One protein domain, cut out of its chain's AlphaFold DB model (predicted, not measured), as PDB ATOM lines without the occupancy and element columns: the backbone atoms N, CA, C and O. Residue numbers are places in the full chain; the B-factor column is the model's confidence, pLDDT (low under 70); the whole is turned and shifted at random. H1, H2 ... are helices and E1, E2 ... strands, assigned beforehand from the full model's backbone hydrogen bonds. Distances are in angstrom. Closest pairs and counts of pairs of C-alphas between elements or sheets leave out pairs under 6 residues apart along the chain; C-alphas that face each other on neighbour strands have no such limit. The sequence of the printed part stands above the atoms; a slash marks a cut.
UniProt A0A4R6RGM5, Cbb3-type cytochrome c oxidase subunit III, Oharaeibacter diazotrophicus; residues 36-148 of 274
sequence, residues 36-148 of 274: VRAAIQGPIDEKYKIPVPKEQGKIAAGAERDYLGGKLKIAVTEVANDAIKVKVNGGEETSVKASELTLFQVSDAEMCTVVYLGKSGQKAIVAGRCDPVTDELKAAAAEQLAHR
ATOM      1  N   VAL A  36     133.366 178.310 243.650       56.41
ATOM      2  CA  VAL A  36     134.240 177.373 244.381       56.41
ATOM      3  C   VAL A  36     135.684 177.820 244.203       56.41
ATOM      4  O   VAL A  36     136.221 177.795 243.097       56.41
ATOM      5  N   ARG A  37     136.350 178.183 245.296       56.56
ATOM      6  CA  ARG A  37     137.791 178.446 245.286       56.56
ATOM      7  C   ARG A  37     138.516 177.144 245.602       56.56
ATOM      8  O   ARG A  37     138.653 176.789 246.763       56.56
ATOM      9  N   ALA A  38     138.931 176.413 244.572       53.59
ATOM     10  CA  ALA A  38     139.738 175.215 244.747       53.59
ATOM     11  C   ALA A  38     141.222 175.616 244.758       53.59
ATOM     12  O   ALA A  38     141.859 175.807 243.719       53.59
ATOM     13  N   ALA A  39     141.801 175.764 245.947       43.75
ATOM     14  CA  ALA A  39     143.247 175.885 246.060       43.75
ATOM     15  C   ALA A  39     143.867 174.507 245.786       43.75
ATOM     16  O   ALA A  39     143.882 173.644 246.658       43.75
ATOM     17  N   ILE A  40     144.390 174.275 244.578       45.97
ATOM     18  CA  ILE A  40     145.284 173.133 244.341       45.97
ATOM     19  C   ILE A  40     146.647 173.523 244.927       45.97
ATOM     20  O   ILE A  40     147.558 173.932 244.210       45.97
ATOM     21  N   GLN A  41     146.773 173.495 246.255       32.31
ATOM     22  CA  GLN A  41     148.053 173.702 246.926       32.31
ATOM     23  C   GLN A  41     148.881 172.417 246.823       32.31
ATOM     24  O   GLN A  41     148.708 171.468 247.578       32.31
ATOM     25  N   GLY A  42     149.763 172.385 245.826       37.38
ATOM     26  CA  GLY A  42     150.658 171.271 245.516       37.38
ATOM     27  C   GLY A  42     151.043 171.279 244.034       37.38
ATOM     28  O   GLY A  42     150.457 172.042 243.261       37.38
ATOM     29  N   PRO A  43     152.028 170.474 243.592       33.09
ATOM     30  CA  PRO A  43     152.228 170.257 242.165       33.09
ATOM     31  C   PRO A  43     150.911 169.747 241.575       33.09
ATOM     32  O   PRO A  43     150.436 168.673 241.937       33.09
ATOM     33  N   ILE A  44     150.303 170.548 240.698       42.00
ATOM     34  CA  ILE A  44     149.095 170.165 239.969       42.00
ATOM     35  C   ILE A  44     149.440 168.874 239.220       42.00
ATOM     36  O   ILE A  44     150.290 168.901 238.322       42.00
ATOM     37  N   ASP A  45     148.825 167.753 239.621       44.16
ATOM     38  CA  ASP A  45     148.922 166.484 238.893       44.16
ATOM     39  C   ASP A  45     148.692 166.786 237.410       44.16
ATOM     40  O   ASP A  45     147.829 167.591 237.052       44.16
ATOM     41  N   GLU A  46     149.489 166.186 236.535       49.56
ATOM     42  CA  GLU A  46     149.413 166.426 235.100       49.56
ATOM     43  C   GLU A  46     147.994 166.218 234.543       49.56
ATOM     44  O   GLU A  46     147.608 166.904 233.599       49.56
ATOM     45  N   LYS A  47     147.177 165.379 235.197       47.44
ATOM     46  CA  LYS A  47     145.756 165.183 234.868       47.44
ATOM     47  C   LYS A  47     144.830 166.343 235.271       47.44
ATOM     48  O   LYS A  47     143.773 166.506 234.671       47.44
ATOM     49  N   TYR A  48     145.218 167.154 236.256       48.88
ATOM     50  CA  TYR A  48     144.514 168.369 236.694       48.88
ATOM     51  C   TYR A  48     145.109 169.644 236.083       48.88
ATOM     52  O   TYR A  48     144.583 170.738 236.304       48.88
ATOM     53  N   LYS A  49     146.193 169.530 235.296       52.97
ATOM     54  CA  LYS A  49     146.705 170.649 234.501       52.97
ATOM     55  C   LYS A  49     145.651 171.019 233.481       52.97
ATOM     56  O   LYS A  49     145.430 170.327 232.489       52.97
ATOM     57  N   ILE A  50     145.014 172.152 233.716       53.38
ATOM     58  CA  ILE A  50     144.049 172.665 232.763       53.38
ATOM     59  C   ILE A  50     144.821 173.119 231.532       53.38
ATOM     60  O   ILE A  50     145.693 173.987 231.646       53.38
ATOM     61  N   PRO A  51     144.531 172.545 230.352       50.91
ATOM     62  CA  PRO A  51     145.166 172.977 229.124       50.91
ATOM     63  C   PRO A  51     144.831 174.449 228.920       50.91
ATOM     64  O   PRO A  51     143.666 174.817 228.732       50.91
ATOM     65  N   VAL A  52     145.861 175.290 229.000       51.28
ATOM     66  CA  VAL A  52     145.681 176.731 228.892       51.28
ATOM     67  C   VAL A  52     145.247 177.043 227.459       51.28
ATOM     68  O   VAL A  52     145.963 176.680 226.518       51.28
ATOM     69  N   PRO A  53     144.079 177.677 227.245       53.97
ATOM     70  CA  PRO A  53     143.645 178.046 225.907       53.97
ATOM     71  C   PRO A  53     144.692 178.927 225.221       53.97
ATOM     72  O   PRO A  53     145.369 179.733 225.864       53.97
ATOM     73  N   LYS A  54     144.818 178.783 223.898       51.19
ATOM     74  CA  LYS A  54     145.774 179.568 223.099       51.19
ATOM     75  C   LYS A  54     145.433 181.064 223.072       51.19
ATOM     76  O   LYS A  54     146.315 181.882 222.844       51.19
ATOM     77  N   GLU A  55     144.182 181.424 223.349       57.03
ATOM     78  CA  GLU A  55     143.720 182.811 223.415       57.03
ATOM     79  C   GLU A  55     143.725 183.322 224.862       57.03
ATOM     80  O   GLU A  55     142.698 183.406 225.530       57.03
ATOM     81  N   GLN A  56     144.910 183.655 225.375       67.06
ATOM     82  CA  GLN A  56     145.050 184.380 226.640       67.06
ATOM     83  C   GLN A  56     145.090 185.882 226.365       67.06
ATOM     84  O   GLN A  56     145.938 186.376 225.621       67.06
ATOM     85  N   GLY A  57     144.173 186.620 226.984       69.06
ATOM     86  CA  GLY A  57     144.077 188.068 226.849       69.06
ATOM     87  C   GLY A  57     144.554 188.793 228.103       69.06
ATOM     88  O   GLY A  57     144.248 188.388 229.221       69.06
ATOM     89  N   LYS A  58     145.256 189.916 227.920       85.81
ATOM     90  CA  LYS A  58     145.504 190.882 229.000       85.81
ATOM     91  C   LYS A  58     144.216 191.671 229.282       85.81
ATOM     92  O   LYS A  58     143.612 192.197 228.342       85.81
ATOM     93  N   ILE A  59     143.810 191.787 230.544       85.88
ATOM     94  CA  ILE A  59     142.680 192.614 231.005       85.88
ATOM     95  C   ILE A  59     143.222 193.678 231.960       85.88
ATOM     96  O   ILE A  59     143.987 193.357 232.865       85.88
ATOM     97  N   ALA A  60     142.880 194.946 231.738       86.88
ATOM     98  CA  ALA A  60     143.255 196.030 232.645       86.88
ATOM     99  C   ALA A  60     142.334 196.064 233.873       86.88
ATOM    100  O   ALA A  60     141.170 195.685 233.772       86.88
ATOM    101  N   ALA A  61     142.829 196.569 235.004       87.19
ATOM    102  CA  ALA A  61     141.956 196.917 236.123       87.19
ATOM    103  C   ALA A  61     140.852 197.896 235.665       87.19
ATOM    104  O   ALA A  61     141.116 198.834 234.911       87.19
ATOM    105  N   GLY A  62     139.618 197.647 236.095       85.06
ATOM    106  CA  GLY A  62     138.408 198.346 235.668       85.06
ATOM    107  C   GLY A  62     137.808 197.865 234.341       85.06
ATOM    108  O   GLY A  62     136.747 198.357 233.966       85.06
ATOM    109  N   ALA A  63     138.444 196.929 233.628       86.31
ATOM    110  CA  ALA A  63     137.931 196.398 232.365       86.31
ATOM    111  C   ALA A  63     137.252 195.030 232.539       86.31
ATOM    112  O   ALA A  63     137.673 194.197 233.345       86.31
ATOM    113  N   GLU A  64     136.229 194.792 231.720       88.38
ATOM    114  CA  GLU A  64     135.537 193.509 231.593       88.38
ATOM    115  C   GLU A  64     135.923 192.815 230.286       88.38
ATOM    116  O   GLU A  64     136.199 193.462 229.272       88.38
ATOM    117  N   ARG A  65     135.969 191.483 230.318       87.88
ATOM    118  CA  ARG A  65     136.143 190.653 229.131       87.88
ATOM    119  C   ARG A  65     135.118 189.532 229.110       87.88
ATOM    120  O   ARG A  65     134.966 188.800 230.088       87.88
ATOM    121  N   ASP A  66     134.513 189.364 227.945       85.88
ATOM    122  CA  ASP A  66     133.676 188.220 227.622       85.88
ATOM    123  C   ASP A  66     134.536 187.044 227.150       85.88
ATOM    124  O   ASP A  66     135.383 187.168 226.261       85.88
ATOM    125  N   TYR A  67     134.283 185.879 227.730       78.12
ATOM    126  CA  TYR A  67     134.831 184.596 227.325       78.12
ATOM    127  C   TYR A  67     133.707 183.717 226.774       78.12
ATOM    128  O   TYR A  67     132.560 183.783 227.225       78.12
ATOM    129  N   LEU A  68     134.053 182.871 225.796       75.12
ATOM    130  CA  LEU A  68     133.190 181.796 225.285       75.12
ATOM    131  C   LEU A  68     131.792 182.270 224.860       75.12
ATOM    132  O   LEU A  68     130.780 181.681 225.231       75.12
ATOM    133  N   GLY A  69     131.734 183.369 224.106       76.44
ATOM    134  CA  GLY A  69     130.468 183.905 223.601       76.44
ATOM    135  C   GLY A  69     129.544 184.461 224.691       76.44
ATOM    136  O   GLY A  69     128.331 184.437 224.518       76.44
ATOM    137  N   GLY A  70     130.100 184.940 225.810       78.38
ATOM    138  CA  GLY A  70     129.346 185.592 226.886       78.38
ATOM    139  C   GLY A  70     128.897 184.661 228.014       78.38
ATOM    140  O   GLY A  70     128.272 185.132 228.959       78.38
ATOM    141  N   LYS A  71     129.245 183.367 227.959       78.25
ATOM    142  CA  LYS A  71     128.992 182.421 229.062       78.25
ATOM    143  C   LYS A  71     129.772 182.775 230.330       78.25
ATOM    144  O   LYS A  71     129.323 182.500 231.438       78.25
ATOM    145  N   LEU A  72     130.940 183.394 230.180       82.31
ATOM    146  CA  LEU A  72     131.777 183.805 231.299       82.31
ATOM    147  C   LEU A  72     132.277 185.228 231.073       82.31
ATOM    148  O   LEU A  72     133.095 185.472 230.192       82.31
ATOM    149  N   LYS A  73     131.810 186.164 231.890       87.62
ATOM    150  CA  LYS A  73     132.272 187.551 231.917       87.62
ATOM    151  C   LYS A  73     133.157 187.758 233.124       87.62
ATOM    152  O   LYS A  73     132.747 187.441 234.237       87.62
ATOM    153  N   ILE A  74     134.357 188.282 232.910       87.69
ATOM    154  CA  ILE A  74     135.318 188.546 233.980       87.69
ATOM    155  C   ILE A  74     135.647 190.033 233.970       87.69
ATOM    156  O   ILE A  74     136.309 190.520 233.052       87.69
ATOM    157  N   ALA A  75     135.207 190.743 235.004       89.75
ATOM    158  CA  ALA A  75     135.573 192.127 235.264       89.75
ATOM    159  C   ALA A  75     136.703 192.170 236.287       89.75
ATOM    160  O   ALA A  75     136.502 191.813 237.444       89.75
ATOM    161  N   VAL A  76     137.896 192.598 235.876       90.56
ATOM    162  CA  VAL A  76     139.040 192.736 236.788       90.56
ATOM    163  C   VAL A  76     138.921 194.078 237.492       90.56
ATOM    164  O   VAL A  76     139.023 195.114 236.845       90.56
ATOM    165  N   THR A  77     138.710 194.087 238.803       90.88
ATOM    166  CA  THR A  77     138.564 195.324 239.586       90.88
ATOM    167  C   THR A  77     139.900 195.813 240.125       90.88
ATOM    168  O   THR A  77     140.165 197.013 240.115       90.88
ATOM    169  N   GLU A  78     140.785 194.890 240.504       90.31
ATOM    170  CA  GLU A  78     142.104 195.199 241.048       90.31
ATOM    171  C   GLU A  78     143.147 194.184 240.567       90.31
ATOM    172  O   GLU A  78     142.868 192.991 240.437       90.31
ATOM    173  N   VAL A  79     144.372 194.657 240.327       88.12
ATOM    174  CA  VAL A  79     145.525 193.811 239.991       88.12
ATOM    175  C   VAL A  79     146.607 194.018 241.048       88.12
ATOM    176  O   VAL A  79     147.295 195.040 241.046       88.12
ATOM    177  N   ALA A  80     146.768 193.037 241.936       83.44
ATOM    178  CA  ALA A  80     147.813 193.002 242.956       83.44
ATOM    179  C   ALA A  80     149.046 192.236 242.435       83.44
ATOM    180  O   ALA A  80     149.207 192.061 241.228       83.44
ATOM    181  N   ASN A  81     150.013 191.880 243.284       80.31
ATOM    182  CA  ASN A  81     151.252 191.221 242.839       80.31
ATOM    183  C   ASN A  81     151.011 189.830 242.245       80.31
ATOM    184  O   ASN A  81     151.196 189.633 241.044       80.31
ATOM    185  N   ASP A  82     150.558 188.905 243.073       81.94
ATOM    186  CA  ASP A  82     150.306 187.495 242.770       81.94
ATOM    187  C   ASP A  82     148.808 187.148 242.759       81.94
ATOM    188  O   ASP A  82     148.444 185.989 242.559       81.94
ATOM    189  N   ALA A  83     147.947 188.158 242.908       85.00
ATOM    190  CA  ALA A  83     146.500 188.019 242.947       85.00
ATOM    191  C   ALA A  83     145.787 189.095 242.124       85.00
ATOM    192  O   ALA A  83     146.312 190.188 241.887       85.00
ATOM    193  N   ILE A  84     144.554 188.796 241.734       89.25
ATOM    194  CA  ILE A  84     143.630 189.737 241.101       89.25
ATOM    195  C   ILE A  84     142.281 189.681 241.794       89.25
ATOM    196  O   ILE A  84     141.864 188.617 242.242       89.25
ATOM    197  N   LYS A  85     141.573 190.805 241.836       90.19
ATOM    198  CA  LYS A  85     140.160 190.823 242.214       90.19
ATOM    199  C   LYS A  85     139.315 190.863 240.957       90.19
ATOM    200  O   LYS A  85     139.565 191.672 240.061       90.19
ATOM    201  N   VAL A  86     138.343 189.962 240.878       88.31
ATOM    202  CA  VAL A  86     137.456 189.832 239.729       88.31
ATOM    203  C   VAL A  86     136.000 189.757 240.153       88.31
ATOM    204  O   VAL A  86     135.671 189.108 241.140       88.31
ATOM    205  N   LYS A  87     135.113 190.367 239.375       86.94
ATOM    206  CA  LYS A  87     133.678 190.084 239.402       86.94
ATOM    207  C   LYS A  87     133.349 189.193 238.220       86.94
ATOM    208  O   LYS A  87     133.718 189.504 237.087       86.94
ATOM    209  N   VAL A  88     132.672 188.084 238.488       83.69
ATOM    210  CA  VAL A  88     132.287 187.122 237.453       83.69
ATOM    211  C   VAL A  88     130.793 187.236 237.197       83.69
ATOM    212  O   VAL A  88     130.008 187.154 238.136       83.69
ATOM    213  N   ASN A  89     130.401 187.452 235.938       83.38
ATOM    214  CA  ASN A  89     129.003 187.642 235.522       83.38
ATOM    215  C   ASN A  89     128.237 188.681 236.373       83.38
ATOM    216  O   ASN A  89     127.056 188.510 236.650       83.38
ATOM    217  N   GLY A  90     128.912 189.746 236.821       79.12
ATOM    218  CA  GLY A  90     128.312 190.787 237.669       79.12
ATOM    219  C   GLY A  90     128.053 190.385 239.129       79.12
ATOM    220  O   GLY A  90     127.473 191.178 239.868       79.12
ATOM    221  N   GLY A  91     128.487 189.192 239.548       76.75
ATOM    222  CA  GLY A  91     128.360 188.694 240.918       76.75
ATOM    223  C   GLY A  91     129.352 189.312 241.910       76.75
ATOM    224  O   GLY A  91     129.941 190.373 241.677       76.75
ATOM    225  N   GLU A  92     129.538 188.624 243.039       76.50
ATOM    226  CA  GLU A  92     130.433 189.067 244.110       76.50
ATOM    227  C   GLU A  92     131.899 189.111 243.657       76.50
ATOM    228  O   GLU A  92     132.362 188.327 242.823       76.50
ATOM    229  N   GLU A  93     132.642 190.058 244.224       83.19
ATOM    230  CA  GLU A  93     134.067 190.195 243.978       83.19
ATOM    231  C   GLU A  93     134.851 189.044 244.620       83.19
ATOM    232  O   GLU A  93     134.698 188.720 245.795       83.19
ATOM    233  N   THR A  94     135.721 188.421 243.833       78.31
ATOM    234  CA  THR A  94     136.537 187.287 244.245       78.31
ATOM    235  C   THR A  94     138.007 187.546 243.971       78.31
ATOM    236  O   THR A  94     138.382 187.957 242.876       78.31
ATOM    237  N   SER A  95     138.845 187.292 244.977       84.75
ATOM    238  CA  SER A  95     140.300 187.296 244.825       84.75
ATOM    239  C   SER A  95     140.759 185.958 244.239       84.75
ATOM    240  O   SER A  95     140.353 184.914 244.743       84.75
ATOM    241  N   VAL A  96     141.581 185.993 243.190       82.81
ATOM    242  CA  VAL A  96     142.152 184.823 242.506       82.81
ATOM    243  C   VAL A  96     143.671 184.957 242.497       82.81
ATOM    244  O   VAL A  96     144.194 185.932 241.949       82.81
ATOM    245  N   LYS A  97     144.385 183.988 243.078       81.69
ATOM    246  CA  LYS A  97     145.857 183.940 243.069       81.69
ATOM    247  C   LYS A  97     146.411 183.114 241.914       81.69
ATOM    248  O   LYS A  97     145.721 182.278 241.342       81.69
ATOM    249  N   ALA A  98     147.689 183.313 241.596       72.81
ATOM    250  CA  ALA A  98     148.353 182.598 240.502       72.81
ATOM    251  C   ALA A  98     148.477 181.083 240.757       72.81
ATOM    252  O   ALA A  98     148.574 180.298 239.818       72.81
ATOM    253  N   SER A  99     148.461 180.678 242.027       67.12
ATOM    254  CA  SER A  99     148.492 179.280 242.468       67.12
ATOM    255  C   SER A  99     147.105 178.656 242.643       67.12
ATOM    256  O   SER A  99     147.013 177.497 243.034       67.12
ATOM    257  N   GLU A 100     146.028 179.411 242.430       69.38
ATOM    258  CA  GLU A 100     144.674 178.978 242.765       69.38
ATOM    259  C   GLU A 100     143.840 178.749 241.512       69.38
ATOM    260  O   GLU A 100     143.809 179.566 240.585       69.38
ATOM    261  N   LEU A 101     143.116 177.632 241.517       69.69
ATOM    262  CA  LEU A 101     142.136 177.332 240.501       69.69
ATOM    263  C   LEU A 101     140.753 177.734 240.997       69.69
ATOM    264  O   LEU A 101     140.230 177.150 241.941       69.69
ATOM    265  N   THR A 102     140.110 178.701 240.349       75.25
ATOM    266  CA  THR A 102     138.762 179.092 240.785       75.25
ATOM    267  C   THR A 102     137.716 178.551 239.827       75.25
ATOM    268  O   THR A 102     137.732 178.871 238.639       75.25
ATOM    269  N   LEU A 103     136.809 177.724 240.341       75.25
ATOM    270  CA  LEU A 103     135.657 177.219 239.611       75.25
ATOM    271  C   LEU A 103     134.427 178.066 239.936       75.25
ATOM    272  O   LEU A 103     134.180 178.453 241.070       75.25
ATOM    273  N   PHE A 104     133.614 178.337 238.933       75.62
ATOM    274  CA  PHE A 104     132.414 179.149 239.032       75.62
ATOM    275  C   PHE A 104     131.266 178.387 238.401       75.62
ATOM    276  O   PHE A 104     131.362 177.958 237.253       75.62
ATOM    277  N   GLN A 105     130.163 178.254 239.125       72.75
ATOM    278  CA  GLN A 105     128.928 177.781 238.528       72.75
ATOM    279  C   GLN A 105     128.252 178.919 237.764       72.75
ATOM    280  O   GLN A 105     127.924 179.949 238.353       72.75
ATOM    281  N   VAL A 106     128.045 178.736 236.461       72.31
ATOM    282  CA  VAL A 106     127.312 179.690 235.612       72.31
ATOM    283  C   VAL A 106     125.860 179.248 235.426       72.31
ATOM    284  O   VAL A 106     124.974 180.091 235.323       72.31
ATOM    285  N   SER A 107     125.594 177.939 235.444       69.62
ATOM    286  CA  SER A 107     124.241 177.372 235.451       69.62
ATOM    287  C   SER A 107     124.204 176.028 236.191       69.62
ATOM    288  O   SER A 107     125.247 175.490 236.564       69.62
ATOM    289  N   ASP A 108     123.015 175.449 236.390       63.16
ATOM    290  CA  ASP A 108     122.846 174.131 237.036       63.16
ATOM    291  C   ASP A 108     123.626 172.999 236.331       63.16
ATOM    292  O   ASP A 108     123.915 171.977 236.949       63.16
ATOM    293  N   ALA A 109     124.000 173.185 235.061       63.81
ATOM    294  CA  ALA A 109     124.751 172.211 234.270       63.81
ATOM    295  C   ALA A 109     126.154 172.692 233.847       63.81
ATOM    296  O   ALA A 109     126.983 171.872 233.451       63.81
ATOM    297  N   GLU A 110     126.439 173.998 233.913       71.69
ATOM    298  CA  GLU A 110     127.682 174.577 233.399       71.69
ATOM    299  C   GLU A 110     128.545 175.144 234.525       71.69
ATOM    300  O   GLU A 110     128.229 176.156 235.159       71.69
ATOM    301  N   MET A 111     129.687 174.492 234.718       76.75
ATOM    302  CA  MET A 111     130.787 174.978 235.536       76.75
ATOM    303  C   MET A 111     131.859 175.576 234.617       76.75
ATOM    304  O   MET A 111     132.147 175.058 233.536       76.75
ATOM    305  N   CYS A 112     132.451 176.675 235.057       78.94
ATOM    306  CA  CYS A 112     133.523 177.389 234.384       78.94
ATOM    307  C   CYS A 112     134.723 177.493 235.310       78.94
ATOM    308  O   CYS A 112     134.584 177.507 236.526       78.94
ATOM    309  N   THR A 113     135.902 177.635 234.738       78.88
ATOM    310  CA  THR A 113     137.153 177.678 235.475       78.88
ATOM    311  C   THR A 113     137.951 178.905 235.073       78.88
ATOM    312  O   THR A 113     138.046 179.218 233.884       78.88
ATOM    313  N   VAL A 114     138.540 179.585 236.057       81.31
ATOM    314  CA  VAL A 114     139.403 180.755 235.881       81.31
ATOM    315  C   VAL A 114     140.765 180.502 236.514       81.31
ATOM    316  O   VAL A 114     140.857 180.002 237.636       81.31
ATOM    317  N   VAL A 115     141.817 180.889 235.792       79.19
ATOM    318  CA  VAL A 115     143.210 180.850 236.254       79.19
ATOM    319  C   VAL A 115     143.849 182.218 236.049       79.19
ATOM    320  O   VAL A 115     143.782 182.780 234.950       79.19
ATOM    321  N   TYR A 116     144.507 182.735 237.087       85.06
ATOM    322  CA  TYR A 116     145.392 183.890 236.969       85.06
ATOM    323  C   TYR A 116     146.802 183.424 236.590       85.06
ATOM    324  O   TYR A 116     147.402 182.606 237.273       85.06
ATOM    325  N   LEU A 117     147.338 183.942 235.486       79.38
ATOM    326  CA  LEU A 117     148.621 183.509 234.914       79.38
ATOM    327  C   LEU A 117     149.750 184.526 235.150       79.38
ATOM    328  O   LEU A 117     150.874 184.325 234.697       79.38
ATOM    329  N   GLY A 118     149.458 185.633 235.838       82.50
ATOM    330  CA  GLY A 118     150.406 186.709 236.129       82.50
ATOM    331  C   GLY A 118     149.998 188.054 235.530       82.50
ATOM    332  O   GLY A 118     148.941 188.194 234.915       82.50
ATOM    333  N   LYS A 119     150.844 189.075 235.702       86.75
ATOM    334  CA  LYS A 119     150.565 190.448 235.255       86.75
ATOM    335  C   LYS A 119     151.681 191.059 234.428       86.75
ATOM    336  O   LYS A 119     152.838 190.656 234.469       86.75
ATOM    337  N   SER A 120     151.313 192.112 233.712       82.75
ATOM    338  CA  SER A 120     152.215 192.995 232.982       82.75
ATOM    339  C   SER A 120     151.752 194.432 233.231       82.75
ATOM    340  O   SER A 120     150.766 194.888 232.647       82.75
ATOM    341  N   GLY A 121     152.416 195.128 234.158       85.19
ATOM    342  CA  GLY A 121     151.941 196.417 234.675       85.19
ATOM    343  C   GLY A 121     150.614 196.267 235.430       85.19
ATOM    344  O   GLY A 121     150.480 195.378 236.265       85.19
ATOM    345  N   GLN A 122     149.621 197.102 235.107       83.31
ATOM    346  CA  GLN A 122     148.254 197.038 235.663       83.31
ATOM    347  C   GLN A 122     147.308 196.103 234.885       83.31
ATOM    348  O   GLN A 122     146.088 196.179 235.033       83.31
ATOM    349  N   LYS A 123     147.849 195.251 234.005       87.50
ATOM    350  CA  LYS A 123     147.060 194.295 233.225       87.50
ATOM    351  C   LYS A 123     147.299 192.876 233.728       87.50
ATOM    352  O   LYS A 123     148.443 192.422 233.732       87.50
ATOM    353  N   ALA A 124     146.228 192.184 234.090       88.12
ATOM    354  CA  ALA A 124     146.233 190.772 234.444       88.12
ATOM    355  C   ALA A 124     146.153 189.891 233.193       88.12
ATOM    356  O   ALA A 124     145.467 190.233 232.231       88.12
ATOM    357  N   ILE A 125     146.839 188.754 233.209       87.44
ATOM    358  CA  ILE A 125     146.700 187.677 232.232       87.44
ATOM    359  C   ILE A 125     145.822 186.625 232.895       87.44
ATOM    360  O   ILE A 125     146.216 186.032 233.899       87.44
ATOM    361  N   VAL A 126     144.622 186.419 232.360       84.31
ATOM    362  CA  VAL A 126     143.674 185.444 232.908       84.31
ATOM    363  C   VAL A 126     143.164 184.530 231.808       84.31
ATOM    364  O   VAL A 126     142.931 184.960 230.672       84.31
ATOM    365  N   ALA A 127     142.984 183.263 232.157       78.69
ATOM    366  CA  ALA A 127     142.344 182.271 231.312       78.69
ATOM    367  C   ALA A 127     140.991 181.899 231.917       78.69
ATOM    368  O   ALA A 127     140.910 181.632 233.113       78.69
ATOM    369  N   GLY A 128     139.950 181.877 231.085       80.12
ATOM    370  CA  GLY A 128     138.614 181.409 231.437       80.12
ATOM    371  C   GLY A 128     138.186 180.297 230.484       80.12
ATOM    372  O   GLY A 128     138.325 180.451 229.269       80.12
ATOM    373  N   ARG A 129     137.687 179.174 231.011       77.12
ATOM    374  CA  ARG A 129     137.170 178.056 230.207       77.12
ATOM    375  C   ARG A 129     135.905 177.460 230.823       77.12
ATOM    376  O   ARG A 129     135.870 177.224 232.018       77.12
ATOM    377  N   CYS A 130     134.914 177.153 229.996       74.38
ATOM    378  CA  CYS A 130     133.692 176.430 230.334       74.38
ATOM    379  C   CYS A 130     133.546 175.323 229.287       74.38
ATOM    380  O   CYS A 130     133.414 175.655 228.116       74.38
ATOM    381  N   ASP A 131     133.685 174.053 229.664       65.44
ATOM    382  CA  ASP A 131     133.402 172.862 228.833       65.44
ATOM    383  C   ASP A 131     133.797 171.614 229.618       65.44
ATOM    384  O   ASP A 131     134.710 171.739 230.441       65.44
ATOM    385  N   PRO A 132     133.108 170.465 229.413       59.38
ATOM    386  CA  PRO A 132     132.602 169.658 230.514       59.38
ATOM    387  C   PRO A 132     133.658 169.564 231.593       59.38
ATOM    388  O   PRO A 132     134.709 168.945 231.417       59.38
ATOM    389  N   VAL A 133     133.384 170.264 232.689       60.72
ATOM    390  CA  VAL A 133     134.229 170.176 233.865       60.72
ATOM    391  C   VAL A 133     134.279 168.701 234.212       60.72
ATOM    392  O   VAL A 133     133.226 168.062 234.308       60.72
ATOM    393  N   THR A 134     135.492 168.149 234.240       66.25
ATOM    394  CA  THR A 134     135.663 166.710 234.407       66.25
ATOM    395  C   THR A 134     134.999 166.297 235.710       66.25
ATOM    396  O   THR A 134     134.856 167.117 236.626       66.25
ATOM    397  N   ASP A 135     134.544 165.055 235.805       67.25
ATOM    398  CA  ASP A 135     133.855 164.622 237.017       67.25
ATOM    399  C   ASP A 135     134.783 164.699 238.238       67.25
ATOM    400  O   ASP A 135     134.306 164.943 239.339       67.25
ATOM    401  N   GLU A 136     136.106 164.665 238.045       62.66
ATOM    402  CA  GLU A 136     137.096 164.941 239.090       62.66
ATOM    403  C   GLU A 136     137.126 166.417 239.513       62.66
ATOM    404  O   GLU A 136     137.165 166.710 240.703       62.66
ATOM    405  N   LEU A 137     137.076 167.367 238.571       61.16
ATOM    406  CA  LEU A 137     136.992 168.800 238.891       61.16
ATOM    407  C   LEU A 137     135.638 169.158 239.523       61.16
ATOM    408  O   LEU A 137     135.576 170.026 240.393       61.16
ATOM    409  N   LYS A 138     134.557 168.477 239.122       68.31
ATOM    410  CA  LYS A 138     133.243 168.583 239.770       68.31
ATOM    411  C   LYS A 138     133.243 167.956 241.160       68.31
ATOM    412  O   LYS A 138     132.625 168.521 242.050       68.31
ATOM    413  N   ALA A 139     133.920 166.827 241.356       66.94
ATOM    414  CA  ALA A 139     134.044 166.173 242.654       66.94
ATOM    415  C   ALA A 139     134.858 167.035 243.621       66.94
ATOM    416  O   ALA A 139     134.378 167.308 244.713       66.94
ATOM    417  N   ALA A 140     136.000 167.575 243.181       61.84
ATOM    418  CA  ALA A 140     136.763 168.558 243.947       61.84
ATOM    419  C   ALA A 140     135.903 169.788 244.272       61.84
ATOM    420  O   ALA A 140     135.913 170.292 245.390       61.84
ATOM    421  N   ALA A 141     135.093 170.250 243.315       59.75
ATOM    422  CA  ALA A 141     134.162 171.340 243.554       59.75
ATOM    423  C   ALA A 141     133.066 170.997 244.570       59.75
ATOM    424  O   ALA A 141     132.734 171.852 245.381       59.75
ATOM    425  N   ALA A 142     132.515 169.782 244.526       61.59
ATOM    426  CA  ALA A 142     131.460 169.292 245.410       61.59
ATOM    427  C   ALA A 142     131.969 169.016 246.831       61.59
ATOM    428  O   ALA A 142     131.278 169.338 247.791       61.59
ATOM    429  N   GLU A 143     133.186 168.494 246.968       57.53
ATOM    430  CA  GLU A 143     133.898 168.364 248.239       57.53
ATOM    431  C   GLU A 143     134.120 169.747 248.859       57.53
ATOM    432  O   GLU A 143     133.654 170.023 249.959       57.53
ATOM    433  N   GLN A 144     134.678 170.692 248.098       51.75
ATOM    434  CA  GLN A 144     134.810 172.085 248.536       51.75
ATOM    435  C   GLN A 144     133.457 172.760 248.800       51.75
ATOM    436  O   GLN A 144     133.370 173.661 249.626       51.75
ATOM    437  N   LEU A 145     132.383 172.334 248.127       49.66
ATOM    438  CA  LEU A 145     131.021 172.790 248.389       49.66
ATOM    439  C   LEU A 145     130.478 172.290 249.722       49.66
ATOM    440  O   LEU A 145     129.803 173.043 250.418       49.66
ATOM    441  N   ALA A 146     130.787 171.041 250.067       50.88
ATOM    442  CA  ALA A 146     130.482 170.470 251.367       50.88
ATOM    443  C   ALA A 146     131.240 171.208 252.485       50.88
ATOM    444  O   ALA A 146     130.697 171.360 253.574       50.88
ATOM    445  N   HIS A 147     132.421 171.761 252.184       47.72
ATOM    446  CA  HIS A 147     133.167 172.665 253.072       47.72
ATOM    447  C   HIS A 147     132.704 174.130 253.009       47.72
ATOM    448  O   HIS A 147     133.094 174.946 253.840       47.72
ATOM    449  N   ARG A 148     131.846 174.507 252.050       39.09
ATOM    450  CA  ARG A 148     131.456 175.906 251.816       39.09
ATOM    451  C   ARG A 148     130.341 176.424 252.733       39.09
ATOM    452  O   ARG A 148     129.691 177.421 252.414       39.09
TER     453      ARG A 148
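AT A GLANCE: This is residues 36 to 148 of the 274 residues of the protein "Cbb3-type cytochrome c oxidase subunit III" of Oharaeibacter diazotrophicus (UniProt A0A4R6RGM5). Two strongly twisted antiparallel sheets lie partly face to face as a small sandwich, with E2 of the larger sheet near E3 of the smaller along one side and E6 near E7 along the other. The helix H1 lies across the larger sheet at its E1 and E7 end, on the face away from the smaller sheet, and the long link of residues 39 to 56 loops round the outside from E1 to E2. The larger sheet runs E1 - E7 - E8 - E9 - E2, the smaller E3 - E4 - E5 - E6; the printed part has 113 residues, with nine named strands followed by one named helix, and its class is mostly strand. It is compact, with a radius of gyration of the C-alphas of 13.3 A and spans of 35 by 30 by 29 A.

HOW THE PARTS SIT: The larger sheet has edge strands E1, residues 36 to 38, and E2, residues 57 to 60, and inner strands E7, residues 101 to 105, E8, residues 111 to 120, and E9, residues 123 to 130. E7, E8 and E9 form a meander, each strand the antiparallel neighbour of the one before: N 104 and O 112 are 2.7 A apart, N 115 and O 127 2.9 A. At the edges N 36 and O 103 are 2.7 A apart, N 59 and O 124 2.8 A. H1, residues 135 to 146, is on this sheet at a height of 8.7 A, over E1 and E7, making two layers, a helix on one face of a sheet. It runs across the strands, at 76 degrees to E1 on the local plane; their closest C-alphas, of Val 36 and Ala 141, are 6.1 A apart. Every O i to N i+4 pair of H1 is within hydrogen-bond range. The second meander is E3, residues 64 to 67, E4, residues 72 to 79, E5, residues 83 to 88, and E6, residues 93 to 97. Here N 67 and O 72 are 2.8 A apart, N 75 and O 87 2.8 A, N 86 and O 94 2.8 A. Between the sheets, the closest C-alphas of E4 and E9 are those of Val 79 and Ala 124, 6.4 A apart, and of E6 and E8 those of Lys 97 and Tyr 116, 6.1 A.

IN THESE COORDINATES: E8 is the longest strand, 28.1 A from C-alpha 111 at (130.787, 174.978, 235.536) to C-alpha 120; E9 spans 22.5 A, E4 19.1 A, H1 15.9 A. E1 begins at C-alpha 36 (134.240, 177.373, 244.381), and H1 ends at C-alpha 146 (130.482, 170.470, 251.367).

THE WHOLE: The C-alphas of Gly 121 and Ala 146, the two farthest apart, are 37.6 A apart. The printed part has no cut; the link E1 to E2 is long, and the others are tight. The mean pLDDT of the printed part is 71.5, with residues 36 to 57, 99 to 101, 107 to 109 and 131 to 148 under 70.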